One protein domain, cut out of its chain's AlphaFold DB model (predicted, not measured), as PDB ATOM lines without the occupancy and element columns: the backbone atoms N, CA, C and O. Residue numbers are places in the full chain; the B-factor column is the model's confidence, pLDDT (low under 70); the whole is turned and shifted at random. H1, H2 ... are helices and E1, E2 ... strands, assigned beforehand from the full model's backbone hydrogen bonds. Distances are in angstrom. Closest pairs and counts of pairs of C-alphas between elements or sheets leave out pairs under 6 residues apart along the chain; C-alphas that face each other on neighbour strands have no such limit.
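This is residues 141 to 205 of the 298 residues of a protein of Herbaspirillum sp. AP21 (UniProt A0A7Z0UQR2). This is one strongly twisted sheet made of two hairpins side by side, E1 with E2 and E3 with E4, with the single short helix H1 over one face and no named helix over the other. The loops of the two hairpins lie at opposite ends of the longest axis, the loop from E1 to E2 with Pro 156 at one end and the loop from E3 to E4 with Glu 193 at the other. The printed part has 65 residues with one named helix and four named strands, along the chain E1, E2, H1, E3, E4; the sheet's order is E1, E2, E4, E3, antiparallel throughout, and the class is mostly strand. The whole is compact, with a radius of gyration of the C-alphas of 11.4 A, yet elongated in outline, spanning 36 by 20 by 18 A.

The sheet begins with E1, residues 147 to 154, which is 19.8 A from first to last C-alpha; C-alpha 147 is at (10.640, -40.081, 42.070). E1 bends by 56 degrees at residue 150. E2, residues 159 to 165, is 19.4 A long. E4, residues 199 to 204, is 16.4 A long and ends with C-alpha 204 at (19.577, -26.265, 41.088). E3, residues 181 to 188, is 16.7 A long and bends by 72 degrees at residue 184. H1, residues 170 to 175, is 8.9 A long, with C-alpha 170 at (10.437, -39.403, 32.967).

In the sheet the inner strands E2 and E4 are antiparallel neighbours at 152 degrees between their directions. The C-alphas of Ser 162 and Val 201 face each other at 4.5 A, and N 161 and O 202 are within hydrogen-bond range at 2.8 A. On the other side of E2 is the edge strand E1, antiparallel to it at 158 degrees; they form a hairpin, with N 148 and O 164 at 2.9 A and N 160 and O 153 at 2.8 A, both within hydrogen-bond range. The edge strand E3 is antiparallel to E4 at 156 degrees, and these two also form a hairpin, with N 182 and O 203 at 2.7 A and N 201 and O 186 at 2.9 A. E1 and E3 are apart. From edge to edge the strands' lines turn by 73 degrees. H1 is on the sheet at a height over the sheet of 7.9 A. It lies only just over E4, with 3 of its 6 C-alphas falling on that strand, and runs along the strands, at 12 degrees to E4 on the local plane. The closest C-alphas of H1 and E3 are those of Gly 174 and Pro 185, 6.9 A apart. E2, H1 and E3 form a split strand-helix-strand unit, two strands running the same way with a helix between them along the chain and E4 between them in the sheet; its crossover is right-handed. Residues 143 to 144 make a short antiparallel pairing with residues 147 to 148 of E1. In H1, 1 of 2 O i to N i+4 pairs is within hydrogen-bond range, and 2 of 3 O i to N i+3 pairs are.

The two C-alphas farthest apart, those of Pro 156 and Glu 193, are 36.5 A from each other. The C-alphas of the first and last printed residues, Pro 141 and Arg 205, are 14.2 A apart. The printed part has no cut. The links E1 to E2, E2 to H1 and H1 to E3 are tight, and the link E3 to E4, 10 residues, is short. The mean pLDDT of the printed part is 80.9; residues 188 to 197, of which 188 belongs to E3, are under 70 in this model.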
ATOM      1  N   PRO A 141      11.973 -30.520  46.587       87.88
ATOM      2  CA  PRO A 141      11.034 -31.420  47.246       87.88
ATOM      3  C   PRO A 141      11.665 -32.799  47.470       87.88
ATOM      4  O   PRO A 141      12.449 -33.285  46.662       87.88
ATOM      5  N   LEU A 142      11.284 -33.492  48.542       90.88
ATOM      6  CA  LEU A 142      11.798 -34.844  48.810       90.88
ATOM      7  C   LEU A 142      11.267 -35.891  47.815       90.88
ATOM      8  O   LEU A 142      11.871 -36.953  47.646       90.88
ATOM      9  N   GLN A 143      10.129 -35.608  47.172       89.69
ATOM     10  CA  GLN A 143       9.484 -36.485  46.199       89.69
ATOM     11  C   GLN A 143       8.805 -35.682  45.083       89.69
ATOM     12  O   GLN A 143       8.140 -34.681  45.350       89.69
ATOM     13  N   ILE A 144       8.925 -36.154  43.839       89.38
ATOM     14  CA  ILE A 144       8.267 -35.577  42.657       89.38
ATOM     15  C   ILE A 144       7.674 -36.714  41.829       89.38
ATOM     16  O   ILE A 144       8.413 -37.505  41.257       89.38
ATOM     17  N   LYS A 145       6.340 -36.799  41.743       87.94
ATOM     18  CA  LYS A 145       5.613 -37.698  40.816       87.94
ATOM     19  C   LYS A 145       6.192 -39.126  40.737       87.94
ATOM     20  O   LYS A 145       6.470 -39.634  39.658       87.94
ATOM     21  N   GLY A 146       6.409 -39.764  41.890       87.19
ATOM     22  CA  GLY A 146       6.933 -41.136  41.964       87.19
ATOM     23  C   GLY A 146       8.456 -41.265  41.825       87.19
ATOM     24  O   GLY A 146       8.951 -42.384  41.665       87.19
ATOM     25  N   TRP A 147       9.188 -40.153  41.899       89.44
ATOM     26  CA  TRP A 147      10.640 -40.081  42.070       89.44
ATOM     27  C   TRP A 147      10.973 -39.599  43.475       89.44
ATOM     28  O   TRP A 147      10.310 -38.701  43.998       89.44
ATOM     29  N   ARG A 148      12.007 -40.182  44.081       92.12
ATOM     30  CA  ARG A 148      12.468 -39.839  45.426       92.12
ATOM     31  C   ARG A 148      13.862 -39.234  45.362       92.12
ATOM     32  O   ARG A 148      14.728 -39.734  44.648       92.12
ATOM     33  N   LEU A 149      14.074 -38.170  46.125       90.88
ATOM     34  CA  LEU A 149      15.387 -37.564  46.278       90.88
ATOM     35  C   LEU A 149      16.302 -38.531  47.041       90.88
ATOM     36  O   LEU A 149      15.962 -38.982  48.135       90.88
ATOM     37  N   SER A 150      17.441 -38.869  46.443       89.62
ATOM     38  CA  SER A 150      18.415 -39.810  47.012       89.62
ATOM     39  C   SER A 150      19.642 -39.104  47.582       89.62
ATOM     40  O   SER A 150      20.104 -39.469  48.660       89.62
ATOM     41  N   LYS A 151      20.156 -38.081  46.890       89.88
ATOM     42  CA  LYS A 151      21.334 -37.320  47.316       89.88
ATOM     43  C   LYS A 151      21.250 -35.884  46.820       89.88
ATOM     44  O   LYS A 151      20.745 -35.649  45.725       89.88
ATOM     45  N   VAL A 152      21.773 -34.943  47.602       88.25
ATOM     46  CA  VAL A 152      22.037 -33.576  47.145       88.25
ATOM     47  C   VAL A 152      23.495 -33.240  47.417       88.25
ATOM     48  O   VAL A 152      23.962 -33.378  48.545       88.25
ATOM     49  N   GLU A 153      24.207 -32.806  46.387       87.81
ATOM     50  CA  GLU A 153      25.581 -32.324  46.473       87.81
ATOM     51  C   GLU A 153      25.612 -30.858  46.059       87.81
ATOM     52  O   GLU A 153      25.331 -30.529  44.908       87.81
ATOM     53  N   CYS A 154      25.931 -29.968  46.996       80.50
ATOM     54  CA  CYS A 154      25.989 -28.536  46.736       80.50
ATOM     55  C   CYS A 154      27.433 -28.039  46.709       80.50
ATOM     56  O   CYS A 154      28.186 -28.226  47.663       80.50
ATOM     57  N   THR A 155      27.785 -27.346  45.633       81.00
ATOM     58  CA  THR A 155      28.938 -26.447  45.562       81.00
ATOM     59  C   THR A 155      28.454 -24.999  45.755       81.00
ATOM     60  O   THR A 155      27.245 -24.745  45.757       81.00
ATOM     61  N   PRO A 156      29.355 -24.009  45.903       70.69
ATOM     62  CA  PRO A 156      28.955 -22.606  46.043       70.69
ATOM     63  C   PRO A 156      28.113 -22.061  44.876       70.69
ATOM     64  O   PRO A 156      27.432 -21.049  45.037       70.69
ATOM     65  N   THR A 157      28.160 -22.702  43.705       75.69
ATOM     66  CA  THR A 157      27.516 -22.224  42.474       75.69
ATOM     67  C   THR A 157      26.350 -23.091  42.004       75.69
ATOM     68  O   THR A 157      25.457 -22.565  41.338       75.69
ATOM     69  N   LEU A 158      26.316 -24.385  42.345       84.12
ATOM     70  CA  LEU A 158      25.287 -25.321  41.880       84.12
ATOM     71  C   LEU A 158      25.003 -26.428  42.903       84.12
ATOM     72  O   LEU A 158      25.903 -26.890  43.598       84.12
ATOM     73  N   CYS A 159      23.757 -26.889  42.958       85.75
ATOM     74  CA  CYS A 159      23.356 -28.066  43.721       85.75
ATOM     75  C   CYS A 159      22.882 -29.171  42.776       85.75
ATOM     76  O   CYS A 159      21.886 -29.005  42.075       85.75
ATOM     77  N   ASN A 160      23.566 -30.309  42.784       89.44
ATOM     78  CA  ASN A 160      23.167 -31.509  42.063       89.44
ATOM     79  C   ASN A 160      22.248 -32.343  42.951       89.44
ATOM     80  O   ASN A 160      22.669 -32.858  43.982       89.44
ATOM     81  N   ALA A 161      20.990 -32.471  42.548       89.38
ATOM     82  CA  ALA A 161      20.016 -33.340  43.188       89.38
ATOM     83  C   ALA A 161      19.867 -34.625  42.369       89.38
ATOM     84  O   ALA A 161      19.455 -34.578  41.208       89.38
ATOM     85  N   SER A 162      20.200 -35.755  42.988       90.25
ATOM     86  CA  SER A 162      20.086 -37.092  42.415       90.25
ATOM     87  C   SER A 162      18.784 -37.747  42.857       90.25
ATOM     88  O   SER A 162      18.469 -37.812  44.050       90.25
ATOM     89  N   TRP A 163      18.053 -38.309  41.908       91.06
ATOM     90  CA  TRP A 163      16.729 -38.882  42.100       91.06
ATOM     91  C   TRP A 163      16.726 -40.350  41.718       91.06
ATOM     92  O   TRP A 163      17.342 -40.743  40.728       91.06
ATOM     93  N   THR A 164      15.994 -41.150  42.482       90.12
ATOM     94  CA  THR A 164      15.750 -42.560  42.189       90.12
ATOM     95  C   THR A 164      14.280 -42.780  41.877       90.12
ATOM     96  O   THR A 164      13.383 -42.199  42.503       90.12
ATOM     97  N   ARG A 165      14.020 -43.619  40.875       88.62
ATOM     98  CA  ARG A 165      12.660 -43.957  40.467       88.62
ATOM     99  C   ARG A 165      12.016 -44.880  41.499       88.62
ATOM    100  O   ARG A 165      12.597 -45.887  41.879       88.62
ATOM    101  N   SER A 166      10.807 -44.548  41.949       86.38
ATOM    102  CA  SER A 166       9.960 -45.475  42.712       86.38
ATOM    103  C   SER A 166       8.853 -46.052  41.827       86.38
ATOM    104  O   SER A 166       8.718 -47.263  41.740       86.38
ATOM    105  N   TYR A 167       8.086 -45.200  41.136       85.88
ATOM    106  CA  TYR A 167       7.016 -45.632  40.214       85.88
ATOM    107  C   TYR A 167       6.635 -44.589  39.134       85.88
ATOM    108  O   TYR A 167       5.697 -44.808  38.375       85.88
ATOM    109  N   GLY A 168       7.342 -43.454  39.043       81.00
ATOM    110  CA  GLY A 168       7.013 -42.337  38.136       81.00
ATOM    111  C   GLY A 168       7.459 -42.506  36.678       81.00
ATOM    112  O   GLY A 168       8.226 -43.412  36.364       81.00
ATOM    113  N   ASN A 169       7.031 -41.612  35.778       85.19
ATOM    114  CA  ASN A 169       7.520 -41.525  34.390       85.19
ATOM    115  C   ASN A 169       8.506 -40.344  34.221       85.19
ATOM    116  O   ASN A 169       8.404 -39.333  34.916       85.19
ATOM    117  N   PHE A 170       9.455 -40.446  33.287       84.25
ATOM    118  CA  PHE A 170      10.437 -39.403  32.967       84.25
ATOM    119  C   PHE A 170       9.785 -38.116  32.440       84.25
ATOM    120  O   PHE A 170      10.155 -37.016  32.844       84.25
ATOM    121  N   ALA A 171       8.774 -38.246  31.576       84.25
ATOM    122  CA  ALA A 171       8.084 -37.096  30.985       84.25
ATOM    123  C   ALA A 171       7.254 -36.300  32.008       84.25
ATOM    124  O   ALA A 171       7.008 -35.106  31.825       84.25
ATOM    125  N   GLU A 172       6.793 -36.962  33.069       84.75
ATOM    126  CA  GLU A 172       6.070 -36.323  34.172       84.75
ATOM    127  C   GLU A 172       7.031 -35.649  35.145       84.75
ATOM    128  O   GLU A 172       6.743 -34.557  35.629       84.75
ATOM    129  N   PHE A 173       8.191 -36.269  35.379       86.62
ATOM    130  CA  PHE A 173       9.249 -35.699  36.201       86.62
ATOM    131  C   PHE A 173       9.721 -34.351  35.647       86.62
ATOM    132  O   PHE A 173       9.687 -33.364  36.372       86.62
ATOM    133  N   GLY A 174      10.056 -34.279  34.352       83.62
ATOM    134  CA  GLY A 174      10.523 -33.037  33.719       83.62
ATOM    135  C   GLY A 174       9.507 -31.887  33.765       83.62
ATOM    136  O   GLY A 174       9.895 -30.732  33.898       83.62
ATOM    137  N   ARG A 175       8.203 -32.195  33.719       84.19
ATOM    138  CA  ARG A 175       7.121 -31.197  33.827       84.19
ATOM    139  C   ARG A 175       6.853 -30.733  35.259       84.19
ATOM    140  O   ARG A 175       6.281 -29.665  35.445       84.19
ATOM    141  N   ALA A 176       7.224 -31.536  36.251       84.50
ATOM    142  CA  ALA A 176       6.978 -31.270  37.667       84.50
ATOM    143  C   ALA A 176       8.218 -30.733  38.404       84.50
ATOM    144  O   ALA A 176       8.220 -30.682  39.636       84.50
ATOM    145  N   LEU A 177       9.270 -30.352  37.672       82.25
ATOM    146  CA  LEU A 177      10.461 -29.748  38.256       82.25
ATOM    147  C   LEU A 177      10.138 -28.370  38.856       82.25
ATOM    148  O   LEU A 177       9.400 -27.591  38.249       82.25
ATOM    149  N   PRO A 178      10.688 -28.048  40.040       79.50
ATOM    150  CA  PRO A 178      10.522 -26.724  40.620       79.50
ATOM    151  C   PRO A 178      11.219 -25.666  39.743       79.50
ATOM    152  O   PRO A 178      12.213 -25.981  39.088       79.50
ATOM    153  N   PRO A 179      10.782 -24.391  39.779       77.06
ATOM    154  CA  PRO A 179      11.414 -23.300  39.022       77.06
ATOM    155  C   PRO A 179      12.900 -23.075  39.344       77.06
ATOM    156  O   PRO A 179      13.599 -22.388  38.605       77.06
ATOM    157  N   SER A 180      13.382 -23.627  40.462       73.00
ATOM    158  CA  SER A 180      14.786 -23.606  40.876       73.00
ATOM    159  C   SER A 180      15.681 -24.553  40.067       73.00
ATOM    160  O   SER A 180      16.907 -24.418  40.125       73.00
ATOM    161  N   ALA A 181      15.091 -25.511  39.342       80.50
ATOM    162  CA  ALA A 181      15.810 -26.468  38.515       80.50
ATOM    163  C   ALA A 181      16.319 -25.794  37.233       80.50
ATOM    164  O   ALA A 181      15.573 -25.164  36.486       80.50
ATOM    165  N   MET A 182      17.612 -25.947  36.971       77.75
ATOM    166  CA  MET A 182      18.291 -25.442  35.790       77.75
ATOM    167  C   MET A 182      18.396 -26.554  34.747       77.75
ATOM    168  O   MET A 182      19.073 -27.560  34.961       77.75
ATOM    169  N   GLY A 183      17.761 -26.337  33.596       74.44
ATOM    170  CA  GLY A 183      17.882 -27.208  32.430       74.44
ATOM    171  C   GLY A 183      17.075 -28.506  32.507       74.44
ATOM    172  O   GLY A 183      16.255 -28.721  33.400       74.44
ATOM    173  N   GLN A 184      17.287 -29.362  31.507       76.00
ATOM    174  CA  GLN A 184      16.674 -30.687  31.451       76.00
ATOM    175  C   GLN A 184      17.422 -31.667  32.372       76.00
ATOM    176  O   GLN A 184      18.637 -31.532  32.544       76.00
ATOM    177  N   PRO A 185      16.724 -32.648  32.971       79.25
ATOM    178  CA  PRO A 185      17.360 -33.648  33.818       79.25
ATOM    179  C   PRO A 185      18.388 -34.453  33.017       79.25
ATOM    180  O   PRO A 185      18.100 -34.922  31.917       79.25
ATOM    181  N   GLN A 186      19.582 -34.620  33.580       78.94
ATOM    182  CA  GLN A 186      20.603 -35.498  33.023       78.94
ATOM    183  C   GLN A 186      20.336 -36.933  33.474       78.94
ATOM    184  O   GLN A 186      20.015 -37.189  34.637       78.94
ATOM    185  N   TYR A 187      20.458 -37.867  32.537       74.25
ATOM    186  CA  TYR A 187      20.262 -39.287  32.784       74.25
ATOM    187  C   TYR A 187      21.605 -39.901  33.155       74.25
ATOM    188  O   TYR A 187      22.534 -39.870  32.348       74.25
ATOM    189  N   ASP A 188      21.710 -40.424  34.374       65.38
ATOM    190  CA  ASP A 188      22.900 -41.167  34.772       65.38
ATOM    191  C   ASP A 188      22.804 -42.588  34.202       65.38
ATOM    192  O   ASP A 188      21.724 -43.182  34.156       65.38
ATOM    193  N   VAL A 189      23.935 -43.066  33.692       56.47
ATOM    194  CA  VAL A 189      24.119 -44.166  32.735       56.47
ATOM    195  C   VAL A 189      23.091 -45.296  32.884       56.47
ATOM    196  O   VAL A 189      23.058 -46.025  33.876       56.47
ATOM    197  N   PHE A 190      22.272 -45.462  31.843       58.38
ATOM    198  CA  PHE A 190      21.313 -46.553  31.714       58.38
ATOM    199  C   PHE A 190      22.038 -47.906  31.691       58.38
ATOM    200  O   PHE A 190      22.841 -48.161  30.794       58.38
ATOM    201  N   LYS A 191      21.697 -48.806  32.617       59.22
ATOM    202  CA  LYS A 191      21.844 -50.244  32.374       59.22
ATOM    203  C   LYS A 191      20.565 -50.715  31.677       59.22
ATOM    204  O   LYS A 191      19.500 -50.622  32.291       59.22
ATOM    205  N   PRO A 192      20.619 -51.144  30.406       57.62
ATOM    206  CA  PRO A 192      19.421 -51.454  29.627       57.62
ATOM    207  C   PRO A 192      18.593 -52.599  30.231       57.62
ATOM    208  O   PRO A 192      17.385 -52.648  30.015       57.62
ATOM    209  N   GLU A 193      19.207 -53.471  31.035       61.00
ATOM    210  CA  GLU A 193      18.523 -54.554  31.750       61.00
ATOM    211  C   GLU A 193      17.695 -54.140  32.987       61.00
ATOM    212  O   GLU A 193      16.909 -54.957  33.464       61.00
ATOM    213  N   ASP A 194      17.807 -52.909  33.511       65.38
ATOM    214  CA  ASP A 194      17.090 -52.513  34.737       65.38
ATOM    215  C   ASP A 194      16.538 -51.076  34.696       65.38
ATOM    216  O   ASP A 194      17.121 -50.111  35.190       65.38
ATOM    217  N   LEU A 195      15.329 -50.947  34.145       63.00
ATOM    218  CA  LEU A 195      14.571 -49.690  34.091       63.00
ATOM    219  C   LEU A 195      14.007 -49.247  35.456       63.00
ATOM    220  O   LEU A 195      13.427 -48.154  35.552       63.00
ATOM    221  N   THR A 196      14.122 -50.085  36.492       66.12
ATOM    222  CA  THR A 196      13.609 -49.794  37.840       66.12
ATOM    223  C   THR A 196      14.629 -49.059  38.703       66.12
ATOM    224  O   THR A 196      14.233 -48.267  39.556       66.12
ATOM    225  N   SER A 197      15.928 -49.207  38.420       68.38
ATOM    226  CA  SER A 197      17.014 -48.509  39.123       68.38
ATOM    227  C   SER A 197      17.458 -47.197  38.466       68.38
ATOM    228  O   SER A 197      18.480 -46.626  38.855       68.38
ATOM    229  N   ALA A 198      16.674 -46.678  37.514       77.19
ATOM    230  CA  ALA A 198      16.978 -45.440  36.802       77.19
ATOM    231  C   ALA A 198      17.271 -44.270  37.760       77.19
ATOM    232  O   ALA A 198      16.506 -43.993  38.696       77.19
ATOM    233  N   ARG A 199      18.375 -43.566  37.484       82.19
ATOM    234  CA  ARG A 199      18.828 -42.390  38.229       82.19
ATOM    235  C   ARG A 199      18.789 -41.151  37.349       82.19
ATOM    236  O   ARG A 199      19.191 -41.181  36.188       82.19
ATOM    237  N   LEU A 200      18.302 -40.056  37.922       87.44
ATOM    238  CA  LEU A 200      18.270 -38.746  37.275       87.44
ATOM    239  C   LEU A 200      19.032 -37.741  38.115       87.44
ATOM    240  O   LEU A 200      18.939 -37.766  39.339       87.44
ATOM    241  N   VAL A 201      19.721 -36.819  37.457       87.25
ATOM    242  CA  VAL A 201      20.399 -35.706  38.113       87.25
ATOM    243  C   VAL A 201      19.822 -34.399  37.592       87.25
ATOM    244  O   VAL A 201      19.742 -34.158  36.390       87.25
ATOM    245  N   THR A 202      19.405 -33.540  38.514       88.38
ATOM    246  CA  THR A 202      18.936 -32.180  38.220       88.38
ATOM    247  C   THR A 202      19.861 -31.181  38.884       88.38
ATOM    248  O   THR A 202      20.249 -31.392  40.034       88.38
ATOM    249  N   GLN A 203      20.162 -30.082  38.204       87.94
ATOM    250  CA  GLN A 203      20.971 -29.005  38.767       87.94
ATOM    251  C   GLN A 203      20.052 -27.906  39.298       87.94
ATOM    252  O   GLN A 203      19.075 -27.560  38.647       87.94
ATOM    253  N   HIS A 204      20.345 -27.349  40.468       84.31
ATOM    254  CA  HIS A 204      19.577 -26.265  41.088       84.31
ATOM    255  C   HIS A 204      20.503 -25.110  41.426       84.31
ATOM    256  O   HIS A 204      21.650 -25.324  41.830       84.31
ATOM    257  N   ARG A 205      20.020 -23.875  41.275       79.50
ATOM    258  CA  ARG A 205      20.802 -22.700  41.669       79.50
ATOM    259  C   ARG A 205      20.656 -22.470  43.177       79.50
ATOM    260  O   ARG A 205      19.526 -22.306  43.640       79.50
TER     261      ARG A 205